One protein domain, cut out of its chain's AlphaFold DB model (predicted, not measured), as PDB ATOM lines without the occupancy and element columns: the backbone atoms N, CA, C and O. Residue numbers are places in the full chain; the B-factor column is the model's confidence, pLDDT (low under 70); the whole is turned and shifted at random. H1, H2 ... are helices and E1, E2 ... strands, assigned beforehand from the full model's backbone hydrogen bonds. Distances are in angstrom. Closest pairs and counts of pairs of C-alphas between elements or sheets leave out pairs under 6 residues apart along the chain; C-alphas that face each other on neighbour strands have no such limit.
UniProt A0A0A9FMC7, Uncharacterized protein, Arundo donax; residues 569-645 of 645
ATOM      1  N   LEU A 569     -36.595  33.125 -37.254       87.69
ATOM      2  CA  LEU A 569     -36.043  31.785 -37.045       87.69
ATOM      3  C   LEU A 569     -34.824  31.820 -36.114       87.69
ATOM      4  O   LEU A 569     -34.745  31.023 -35.183       87.69
ATOM      5  N   TRP A 570     -33.911  32.769 -36.329       86.69
ATOM      6  CA  TRP A 570     -32.722  32.930 -35.496       86.69
ATOM      7  C   TRP A 570     -33.087  33.216 -34.038       86.69
ATOM      8  O   TRP A 570     -32.646  32.498 -33.146       86.69
ATOM      9  N   ARG A 571     -33.989  34.174 -33.791       85.25
ATOM     10  CA  ARG A 571     -34.507  34.459 -32.439       85.25
ATOM     11  C   ARG A 571     -35.149  33.237 -31.781       85.25
ATOM     12  O   ARG A 571     -35.002  33.017 -30.579       85.25
ATOM     13  N   SER A 572     -35.858  32.413 -32.558       85.38
ATOM     14  CA  SER A 572     -36.400  31.152 -32.047       85.38
ATOM     15  C   SER A 572     -35.280  30.224 -31.567       85.38
ATOM     16  O   SER A 572     -35.395  29.650 -30.482       85.38
ATOM     17  N   TRP A 573     -34.193  30.087 -32.330       85.62
ATOM     18  CA  TRP A 573     -33.026  29.299 -31.920       85.62
ATOM     19  C   TRP A 573     -32.351  29.861 -30.661       85.62
ATOM     20  O   TRP A 573     -32.035  29.085 -29.759       85.62
ATOM     21  N   GLU A 574     -32.216  31.187 -30.547       85.06
ATOM     22  CA  GLU A 574     -31.664  31.863 -29.358       85.06
ATOM     23  C   GLU A 574     -32.453  31.537 -28.080       85.06
ATOM     24  O   GLU A 574     -31.857  31.272 -27.034       85.06
ATOM     25  N   SER A 575     -33.788  31.524 -28.176       77.31
ATOM     26  CA  SER A 575     -34.701  31.312 -27.042       77.31
ATOM     27  C   SER A 575     -34.838  29.853 -26.588       77.31
ATOM     28  O   SER A 575     -35.110  29.594 -25.418       77.31
ATOM     29  N   THR A 576     -34.653  28.891 -27.494       70.69
ATOM     30  CA  THR A 576     -34.900  27.458 -27.234       70.69
ATOM     31  C   THR A 576     -33.648  26.679 -26.816       70.69
ATOM     32  O   THR A 576     -33.741  25.476 -26.586       70.69
ATOM     33  N   CYS A 577     -32.485  27.340 -26.694       60.03
ATOM     34  CA  CYS A 577     -31.185  26.703 -26.423       60.03
ATOM     35  C   CYS A 577     -30.875  25.545 -27.394       60.03
ATOM     36  O   CYS A 577     -30.363  24.499 -26.994       60.03
ATOM     37  N   PHE A 578     -31.223  25.719 -28.671       62.69
ATOM     38  CA  PHE A 578     -31.060  24.690 -29.693       62.69
ATOM     39  C   PHE A 578     -29.572  24.454 -30.007       62.69
ATOM     40  O   PHE A 578     -28.846  25.396 -30.329       62.69
ATOM     41  N   GLU A 579     -29.115  23.199 -29.948       73.12
ATOM     42  CA  GLU A 579     -27.803  22.810 -30.480       73.12
ATOM     43  C   GLU A 579     -27.862  22.901 -32.010       73.12
ATOM     44  O   GLU A 579     -28.526  22.101 -32.676       73.12
ATOM     45  N   LEU A 580     -27.208  23.914 -32.578       80.00
ATOM     46  CA  LEU A 580     -27.240  24.150 -34.016       80.00
ATOM     47  C   LEU A 580     -26.411  23.091 -34.736       80.00
ATOM     48  O   LEU A 580     -25.235  22.883 -34.441       80.00
ATOM     49  N   THR A 581     -26.993  22.453 -35.751       84.50
ATOM     50  CA  THR A 581     -26.189  21.610 -36.639       84.50
ATOM     51  C   THR A 581     -25.295  22.493 -37.521       84.50
ATOM     52  O   THR A 581     -25.720  23.589 -37.916       84.50
ATOM     53  N   PRO A 582     -24.086  22.033 -37.902       83.50
ATOM     54  CA  PRO A 582     -23.232  22.755 -38.847       83.50
ATOM     55  C   PRO A 582     -23.951  23.115 -40.152       83.50
ATOM     56  O   PRO A 582     -23.808  24.231 -40.645       83.50
ATOM     57  N   ALA A 583     -24.791  22.209 -40.663       84.75
ATOM     58  CA  ALA A 583     -25.591  22.440 -41.861       84.75
ATOM     59  C   ALA A 583     -26.618  23.567 -41.661       84.75
ATOM     60  O   ALA A 583     -26.673  24.488 -42.470       84.75
ATOM     61  N   SER A 584     -27.389  23.548 -40.567       85.19
ATOM     62  CA  SER A 584     -28.392  24.586 -40.285       85.19
ATOM     63  C   SER A 584     -27.768  25.974 -40.133       85.19
ATOM     64  O   SER A 584     -28.284  26.944 -40.688       85.19
ATOM     65  N   CYS A 585     -26.640  26.055 -39.419       86.06
ATOM     66  CA  CYS A 585     -25.896  27.296 -39.225       86.06
ATOM     67  C   CYS A 585     -25.319  27.815 -40.553       86.06
ATOM     68  O   CYS A 585     -25.515  28.979 -40.901       86.06
ATOM     69  N   SER A 586     -24.685  26.935 -41.337       86.50
ATOM     70  CA  SER A 586     -24.150  27.272 -42.661       86.50
ATOM     71  C   SER A 586     -25.241  27.788 -43.598       86.50
ATOM     72  O   SER A 586     -25.087  28.855 -44.184       86.50
ATOM     73  N   PHE A 587     -26.361  27.069 -43.719       89.31
ATOM     74  CA  PHE A 587     -27.461  27.448 -44.607       89.31
ATOM     75  C   PHE A 587     -28.091  28.791 -44.236       89.31
ATOM     76  O   PHE A 587     -28.505  29.537 -45.125       89.31
ATOM     77  N   PHE A 588     -28.172  29.101 -42.939       88.88
ATOM     78  CA  PHE A 588     -28.664  30.390 -42.469       88.88
ATOM     79  C   PHE A 588     -27.743  31.532 -42.913       88.88
ATOM     80  O   PHE A 588     -28.190  32.473 -43.572       88.88
ATOM     81  N   TRP A 589     -26.453  31.443 -42.581       87.75
ATOM     82  CA  TRP A 589     -25.500  32.517 -42.861       87.75
ATOM     83  C   TRP A 589     -25.198  32.670 -44.348       87.75
ATOM     84  O   TRP A 589     -25.047  33.795 -44.819       87.75
ATOM     85  N   GLU A 590     -25.207  31.576 -45.107       89.62
ATOM     86  CA  GLU A 590     -25.142  31.612 -46.567       89.62
ATOM     87  C   GLU A 590     -26.320  32.405 -47.154       89.62
ATOM     88  O   GLU A 590     -26.126  33.276 -48.005       89.62
ATOM     89  N   PHE A 591     -27.548  32.167 -46.674       89.44
ATOM     90  CA  PHE A 591     -28.713  32.930 -47.121       89.44
ATOM     91  C   PHE A 591     -28.582  34.419 -46.785       89.44
ATOM     92  O   PHE A 591     -28.828  35.262 -47.652       89.44
ATOM     93  N   ILE A 592     -28.193  34.743 -45.548       88.75
ATOM     94  CA  ILE A 592     -28.014  36.127 -45.097       88.75
ATOM     95  C   ILE A 592     -26.932  36.841 -45.913       88.75
ATOM     96  O   ILE A 592     -27.172  37.953 -46.383       88.75
ATOM     97  N   GLY A 593     -25.784  36.195 -46.134       87.81
ATOM     98  CA  GLY A 593     -24.688  36.736 -46.938       87.81
ATOM     99  C   GLY A 593     -25.117  37.026 -48.376       87.81
ATOM    100  O   GLY A 593     -24.881  38.121 -48.883       87.81
ATOM    101  N   ASN A 594     -25.851  36.101 -49.002       87.88
ATOM    102  CA  ASN A 594     -26.363  36.262 -50.368       87.88
ATOM    103  C   ASN A 594     -27.421  37.377 -50.515       87.88
ATOM    104  O   ASN A 594     -27.668  37.841 -51.627       87.88
ATOM    105  N   HIS A 595     -28.047  37.817 -49.418       87.88
ATOM    106  CA  HIS A 595     -29.065  38.877 -49.405       87.88
ATOM    107  C   HIS A 595     -28.623  40.114 -48.607       87.88
ATOM    108  O   HIS A 595     -29.460  40.910 -48.161       87.88
ATOM    109  N   TRP A 596     -27.316  40.288 -48.407       89.19
ATOM    110  CA  TRP A 596     -26.775  41.386 -47.615       89.19
ATOM    111  C   TRP A 596     -27.005  42.750 -48.280       89.19
ATOM    112  O   TRP A 596     -26.639  42.979 -49.431       89.19
ATOM    113  N   ASN A 597     -27.620  43.679 -47.547       88.62
ATOM    114  CA  ASN A 597     -27.799  45.083 -47.921       88.62
ATOM    115  C   ASN A 597     -28.067  45.925 -46.655       88.62
ATOM    116  O   ASN A 597     -28.185  45.380 -45.555       88.62
ATOM    117  N   SER A 598     -28.194  47.249 -46.794       87.69
ATOM    118  CA  SER A 598     -28.425  48.155 -45.655       87.69
ATOM    119  C   SER A 598     -29.705  47.846 -44.861       87.69
ATOM    120  O   SER A 598     -29.735  48.037 -43.646       87.69
ATOM    121  N   MET A 599     -30.751  47.326 -45.513       85.38
ATOM    122  CA  MET A 599     -31.997  46.906 -44.864       85.38
ATOM    123  C   MET A 599     -31.820  45.588 -44.097       85.38
ATOM    124  O   MET A 599     -32.259  45.496 -42.952       85.38
ATOM    125  N   THR A 600     -31.151  44.594 -44.688       85.88
ATOM    126  CA  THR A 600     -30.799  43.320 -44.036       85.88
ATOM    127  C   THR A 600     -29.943  43.571 -42.791       85.88
ATOM    128  O   THR A 600     -30.262  43.044 -41.728       85.88
ATOM    129  N   ALA A 601     -28.932  44.443 -42.884       84.19
ATOM    130  CA  ALA A 601     -28.085  44.826 -41.754       84.19
ATOM    131  C   ALA A 601     -28.903  45.433 -40.600       84.19
ATOM    132  O   ALA A 601     -28.748  45.018 -39.455       84.19
ATOM    133  N   LYS A 602     -29.840  46.344 -40.906       86.00
ATOM    134  CA  LYS A 602     -30.731  46.960 -39.908       86.00
ATOM    135  C   LYS A 602     -31.696  45.954 -39.265       86.00
ATOM    136  O   LYS A 602     -32.002  46.061 -38.079       86.00
ATOM    137  N   LEU A 603     -32.208  44.996 -40.039       84.56
ATOM    138  CA  LEU A 603     -33.095  43.946 -39.525       84.56
ATOM    139  C   LEU A 603     -32.348  42.964 -38.616       84.56
ATOM    140  O   LEU A 603     -32.900  42.548 -37.597       84.56
ATOM    141  N   LEU A 604     -31.111  42.607 -38.965       82.75
ATOM    142  CA  LEU A 604     -30.271  41.706 -38.174       82.75
ATOM    143  C   LEU A 604     -29.755  42.367 -36.900       82.75
ATOM    144  O   LEU A 604     -29.845  41.749 -35.847       82.75
ATOM    145  N   SER A 605     -29.312  43.628 -36.954       79.62
ATOM    146  CA  SER A 605     -28.819  44.346 -35.768       79.62
ATOM    147  C   SER A 605     -29.877  44.480 -34.671       79.62
ATOM    148  O   SER A 605     -29.549  44.544 -33.496       79.62
ATOM    149  N   GLY A 606     -31.159  44.534 -35.047       73.69
ATOM    150  CA  GLY A 606     -32.269  44.523 -34.094       73.69
ATOM    151  C   GLY A 606     -32.737  43.124 -33.687       73.69
ATOM    152  O   GLY A 606     -33.623  43.020 -32.840       73.69
ATOM    153  N   SER A 607     -32.238  42.052 -34.311       73.44
ATOM    154  CA  SER A 607     -32.750  40.686 -34.128       73.44
ATOM    155  C   SER A 607     -31.756  39.676 -33.586       73.44
ATOM    156  O   SER A 607     -32.217  38.639 -33.132       73.44
ATOM    157  N   LEU A 608     -30.460  39.957 -33.655       78.75
ATOM    158  CA  LEU A 608     -29.400  39.015 -33.333       78.75
ATOM    159  C   LEU A 608     -28.704  39.463 -32.049       78.75
ATOM    160  O   LEU A 608     -27.922  40.411 -32.081       78.75
ATOM    161  N   THR A 609     -29.029  38.822 -30.927       81.62
ATOM    162  CA  THR A 609     -28.374  39.089 -29.633       81.62
ATOM    163  C   THR A 609     -27.325  38.036 -29.314       81.62
ATOM    164  O   THR A 609     -26.404  38.304 -28.552       81.62
ATOM    165  N   ARG A 610     -27.409  36.860 -29.952       85.50
ATOM    166  CA  ARG A 610     -26.443  35.777 -29.801       85.50
ATOM    167  C   ARG A 610     -25.863  35.318 -31.133       85.50
ATOM    168  O   ARG A 610     -26.561  35.207 -32.140       85.50
ATOM    169  N   VAL A 611     -24.583  34.966 -31.115       84.69
ATOM    170  CA  VAL A 611     -23.818  34.450 -32.259       84.69
ATOM    171  C   VAL A 611     -23.409  32.990 -32.042       84.69
ATOM    172  O   VAL A 611     -23.292  32.543 -30.898       84.69
ATOM    173  N   PRO A 612     -23.207  32.212 -33.122       86.12
ATOM    174  CA  PRO A 612     -22.792  30.820 -33.012       86.12
ATOM    175  C   PRO A 612     -21.307  30.711 -32.651       86.12
ATOM    176  O   PRO A 612     -20.449  31.286 -33.315       86.12
ATOM    177  N   VAL A 613     -21.003  29.912 -31.632       83.56
ATOM    178  CA  VAL A 613     -19.648  29.595 -31.163       83.56
ATOM    179  C   VAL A 613     -19.469  28.081 -31.154       83.56
ATOM    180  O   VAL A 613     -20.373  27.341 -30.760       83.56
ATOM    181  N   LEU A 614     -18.300  27.606 -31.584       81.38
ATOM    182  CA  LEU A 614     -17.937  26.194 -31.509       81.38
ATOM    183  C   LEU A 614     -17.334  25.894 -30.129       81.38
ATOM    184  O   LEU A 614     -16.231  26.345 -29.832       81.38
ATOM    185  N   LEU A 615     -18.031  25.113 -29.304       77.19
ATOM    186  CA  LEU A 615     -17.559  24.691 -27.983       77.19
ATOM    187  C   LEU A 615     -17.722  23.174 -27.836       77.19
ATOM    188  O   LEU A 615     -18.818  22.643 -28.002       77.19
ATOM    189  N   GLY A 616     -16.632  22.455 -27.549       72.88
ATOM    190  CA  GLY A 616     -16.674  21.000 -27.335       72.88
ATOM    191  C   GLY A 616     -17.204  20.192 -28.532       72.88
ATOM    192  O   GLY A 616     -17.854  19.170 -28.340       72.88
ATOM    193  N   GLY A 617     -16.979  20.669 -29.764       76.62
ATOM    194  CA  GLY A 617     -17.468  20.032 -30.997       76.62
ATOM    195  C   GLY A 617     -18.932  20.328 -31.349       76.62
ATOM    196  O   GLY A 617     -19.422  19.822 -32.356       76.62
ATOM    197  N   LYS A 618     -19.619  21.163 -30.559       80.44
ATOM    198  CA  LYS A 618     -21.022  21.553 -30.749       80.44
ATOM    199  C   LYS A 618     -21.133  23.045 -31.043       80.44
ATOM    200  O   LYS A 618     -20.363  23.838 -30.501       80.44
ATOM    201  N   ILE A 619     -22.089  23.440 -31.885       84.50
ATOM    202  CA  ILE A 619     -22.361  24.858 -32.156       84.50
ATOM    203  C   ILE A 619     -23.431  25.339 -31.176       84.50
ATOM    204  O   ILE A 619     -24.571  24.876 -31.207       84.50
ATOM    205  N   ILE A 620     -23.052  26.283 -30.319       83.62
ATOM    206  CA  ILE A 620     -23.918  26.891 -29.305       83.62
ATOM    207  C   ILE A 620     -24.050  28.395 -29.545       83.62
ATOM    208  O   ILE A 620     -23.130  29.025 -30.057       83.62
ATOM    209  N   LEU A 621     -25.187  28.981 -29.170       86.12
ATOM    210  CA  LEU A 621     -25.415  30.424 -29.271       86.12
ATOM    211  C   LEU A 621     -24.980  31.130 -27.977       86.12
ATOM    212  O   LEU A 621     -25.416  30.745 -26.891       86.12
ATOM    213  N   ARG A 622     -24.130  32.157 -28.086       83.94
ATOM    214  CA  ARG A 622     -23.628  32.986 -26.970       83.94
ATOM    215  C   ARG A 622     -23.904  34.459 -27.224       83.94
ATOM    216  O   ARG A 622     -23.927  34.850 -28.386       83.94
ATOM    217  N   GLU A 623     -24.125  35.235 -26.164       84.50
ATOM    218  CA  GLU A 623     -24.363  36.680 -26.281       84.50
ATOM    219  C   GLU A 623     -23.226  37.336 -27.062       84.50
ATOM    220  O   GLU A 623     -22.064  36.960 -26.907       84.50
ATOM    221  N   VAL A 624     -23.562  38.280 -27.938       80.62
ATOM    222  CA  VAL A 624     -22.579  38.971 -28.784       80.62
ATOM    223  C   VAL A 624     -21.496  39.633 -27.928       80.62
ATOM    224  O   VAL A 624     -20.331  39.625 -28.316       80.62
ATOM    225  N   GLU A 625     -21.852  40.151 -26.751       80.12
ATOM    226  CA  GLU A 625     -20.925  40.772 -25.799       80.12
ATOM    227  C   GLU A 625     -19.916  39.778 -25.199       80.12
ATOM    228  O   GLU A 625     -18.817  40.181 -24.818       80.12
ATOM    229  N   ASP A 626     -20.264  38.489 -25.153       78.12
ATOM    230  CA  ASP A 626     -19.435  37.414 -24.596       78.12
ATOM    231  C   ASP A 626     -18.519  36.763 -25.648       78.12
ATOM    232  O   ASP A 626     -17.745  35.853 -25.332       78.12
ATOM    233  N   VAL A 627     -18.619  37.176 -26.917       74.88
ATOM    234  CA  VAL A 627     -17.919  36.538 -28.036       74.88
ATOM    235  C   VAL A 627     -16.923  37.493 -28.663       74.88
ATOM    236  O   VAL A 627     -17.266  38.495 -29.284       74.88
ATOM    237  N   PHE A 628     -15.650  37.126 -28.554       71.50
ATOM    238  CA  PHE A 628     -14.562  37.835 -29.203       71.50
ATOM    239  C   PHE A 628     -14.283  37.228 -30.582       71.50
ATOM    240  O   PHE A 628     -14.005  36.033 -30.691       71.50
ATOM    241  N   VAL A 629     -14.331  38.048 -31.636       67.69
ATOM    242  CA  VAL A 629     -13.836  37.677 -32.969       67.69
ATOM    243  C   VAL A 629     -12.390  38.164 -33.069       67.69
ATOM    244  O   VAL A 629     -12.167  39.372 -33.176       67.69
ATOM    245  N   PRO A 630     -11.387  37.272 -32.985       62.09
ATOM    246  CA  PRO A 630      -9.995  37.668 -33.090       62.09
ATOM    247  C   PRO A 630      -9.648  37.982 -34.550       62.09
ATOM    248  O   PRO A 630      -9.117  37.133 -35.262       62.09
ATOM    249  N   ASP A 631      -9.909  39.213 -34.982       58.38
ATOM    250  CA  ASP A 631      -9.296  39.769 -36.201       58.38
ATOM    251  C   ASP A 631      -7.836  40.203 -35.952       58.38
ATOM    252  O   ASP A 631      -7.092  40.510 -36.882       58.38
ATOM    253  N   ASP A 632      -7.403  40.168 -34.685       58.91
ATOM    254  CA  ASP A 632      -6.038  40.420 -34.241       58.91
ATOM    255  C   ASP A 632      -5.375  39.113 -33.760       58.91
ATOM    256  O   ASP A 632      -5.745  38.521 -32.736       58.91
ATOM    257  N   LEU A 633      -4.366  38.664 -34.515       62.41
ATOM    258  CA  LEU A 633      -3.584  37.452 -34.244       62.41
ATOM    259  C   LEU A 633      -2.883  37.487 -32.873       62.41
ATOM    260  O   LEU A 633      -2.621  36.429 -32.297       62.41
ATOM    261  N   LEU A 634      -2.597  38.679 -32.336       60.28
ATOM    262  CA  LEU A 634      -1.923  38.861 -31.052       60.28
ATOM    263  C   LEU A 634      -2.865  38.571 -29.874       60.28
ATOM    264  O   LEU A 634      -2.494  37.884 -28.922       60.28
ATOM    265  N   LEU A 635      -4.107  39.052 -29.963       59.88
ATOM    266  CA  LEU A 635      -5.145  38.819 -28.956       59.88
ATOM    267  C   LEU A 635      -5.578  37.349 -28.914       59.88
ATOM    268  O   LEU A 635      -5.770  36.809 -27.826       59.88
ATOM    269  N   LYS A 636      -5.639  36.672 -30.069       62.81
ATOM    270  CA  LYS A 636      -5.914  35.227 -30.133       62.81
ATOM    271  C   LYS A 636      -4.902  34.413 -29.324       62.81
ATOM    272  O   LYS A 636      -5.280  33.586 -28.500       62.81
ATOM    273  N   HIS A 637      -3.616  34.709 -29.509       64.81
ATOM    274  CA  HIS A 637      -2.535  34.012 -28.814       64.81
ATOM    275  C   HIS A 637      -2.576  34.238 -27.290       64.81
ATOM    276  O   HIS A 637      -2.182  33.357 -26.521       64.81
ATOM    277  N   LEU A 638      -3.027  35.410 -26.833       65.00
ATOM    278  CA  LEU A 638      -3.167  35.696 -25.405       65.00
ATOM    279  C   LEU A 638      -4.314  34.896 -24.778       65.00
ATOM    280  O   LEU A 638      -4.102  34.287 -23.734       65.00
ATOM    281  N   PHE A 639      -5.481  34.820 -25.421       65.00
ATOM    282  CA  PHE A 639      -6.616  34.046 -24.902       65.00
ATOM    283  C   PHE A 639      -6.373  32.530 -24.905       65.00
ATOM    284  O   PHE A 639      -6.695  31.873 -23.916       65.00
ATOM    285  N   ASP A 640      -5.721  31.982 -25.937       65.19
ATOM    286  CA  ASP A 640      -5.368  30.551 -25.988       65.19
ATOM    287  C   ASP A 640      -4.443  30.139 -24.824       65.19
ATOM    288  O   ASP A 640      -4.491  29.003 -24.357       65.19
ATOM    289  N   LYS A 641      -3.629  31.071 -24.307       61.59
ATOM    290  CA  LYS A 641      -2.759  30.851 -23.140       61.59
ATOM    291  C   LYS A 641      -3.496  30.829 -21.798       61.59
ATOM    292  O   LYS A 641      -2.953  30.279 -20.847       61.59
ATOM    293  N   PHE A 642      -4.672  31.448 -21.706       58.16
ATOM    294  CA  PHE A 642      -5.457  31.560 -20.467       58.16
ATOM    295  C   PHE A 642      -6.671  30.613 -20.425       58.16
ATOM    296  O   PHE A 642      -7.345  30.555 -19.404       58.16
ATOM    297  N   SER A 643      -6.956  29.870 -21.502       55.25
ATOM    298  CA  SER A 643      -8.100  28.943 -21.593       55.25
ATOM    299  C   SER A 643      -7.784  27.496 -21.172       55.25
ATOM    300  O   SER A 643      -8.662  26.636 -21.263       55.25
ATOM    301  N   SER A 644      -6.552  27.193 -20.765       47.91
ATOM    302  CA  SER A 644      -6.130  25.855 -20.336       47.91
ATOM    303  C   SER A 644      -5.978  25.768 -18.815       47.91
ATOM    304  O   SER A 644      -4.863  25.568 -18.340       47.91
ATOM    305  N   ASP A 645      -7.094  25.925 -18.099       36.50
ATOM    306  CA  ASP A 645      -7.322  25.439 -16.729       36.50
ATOM    307  C   ASP A 645      -8.779  24.968 -16.579       36.50
ATOM    308  O   ASP A 645      -9.695  25.722 -16.992       36.50
TER     309      ASP A 645
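AT A GLANCE: This is residues 569 to 645 of the 645 residues of an uncharacterized protein of Arundo donax (UniProt A0A0A9FMC7). A short two-stranded hairpin, E1 and E2, lies in the middle of a loose assembly, with the helices H1, H2 and H3 together on one side of it and the helix H4 set off alone on the other side. No helix touches another, and residues 593 to 599 and 640 to 645 stick out. The printed part has 77 residues with four named helices and two named strands, in the order H1, H2, H3, E1, E2, H4; the sheet has the order E1 - E2, antiparallel, and the class is mixed, helices and strands. The whole is loose, with a radius of gyration of the C-alphas of 14.3 A and spans of 39 by 27 by 20 A.

IN THESE COORDINATES: H1 is residues 569 to 576, starting at C-alpha 569 (-36.043, 31.785, -37.045). H2, residues 582 to 594, is the longest helix by residues and measures 18.0 A from first to last C-alpha. H3 is residues 598 to 605. E1, residues 610 to 615, measures 14.3 A and begins at C-alpha 610 (-26.443, 35.777, -29.801). E2, residues 618 to 623, measures 16.1 A. H4, residues 633 to 642, measures 15.1 A and ends at C-alpha 642 (-5.457, 31.560, -20.467).

HOW THE PARTS SIT: E1 and E2 form a hairpin, antiparallel, with 143 degrees between their directions. N 611 and O 622 are 2.8 A apart and N 620 and O 613 are 2.9 A apart, both within hydrogen-bond range. The closest C-alphas of H1 and E2, those of Glu 574 and Leu 621, are 6.4 A apart. The closest C-alphas of H2 and E2, those of Pro 582 and Ile 619, are 7.1 A apart. H1 and H2 are only just apart, their closest C-alphas 8.5 A from each other. H2 and H3 are close but not clearly touching, with the closest C-alphas, those of Ile 592 and Thr 600, 7.8 A apart; they run opposite ways at a shallow tilt of 34 degrees, only just short of steep. H4 is apart from H1, H2, H3 and E1. In H1, H2 and H3 every O i to N i+4 pair is within hydrogen-bond range; in H4 it is 5 of 6.

THE WHOLE: The two C-alphas farthest apart, those of Met 599 and Asp 645, are 43.1 A from each other. The printed part has no cut and ends at the chain's last residue, 645. No link is long; the link from E2 to H4, with 9 residues, is short, and the others are tight. The mean pLDDT of the printed part is 77.4; residues 577 to 578 and 629 to 645 are under 70.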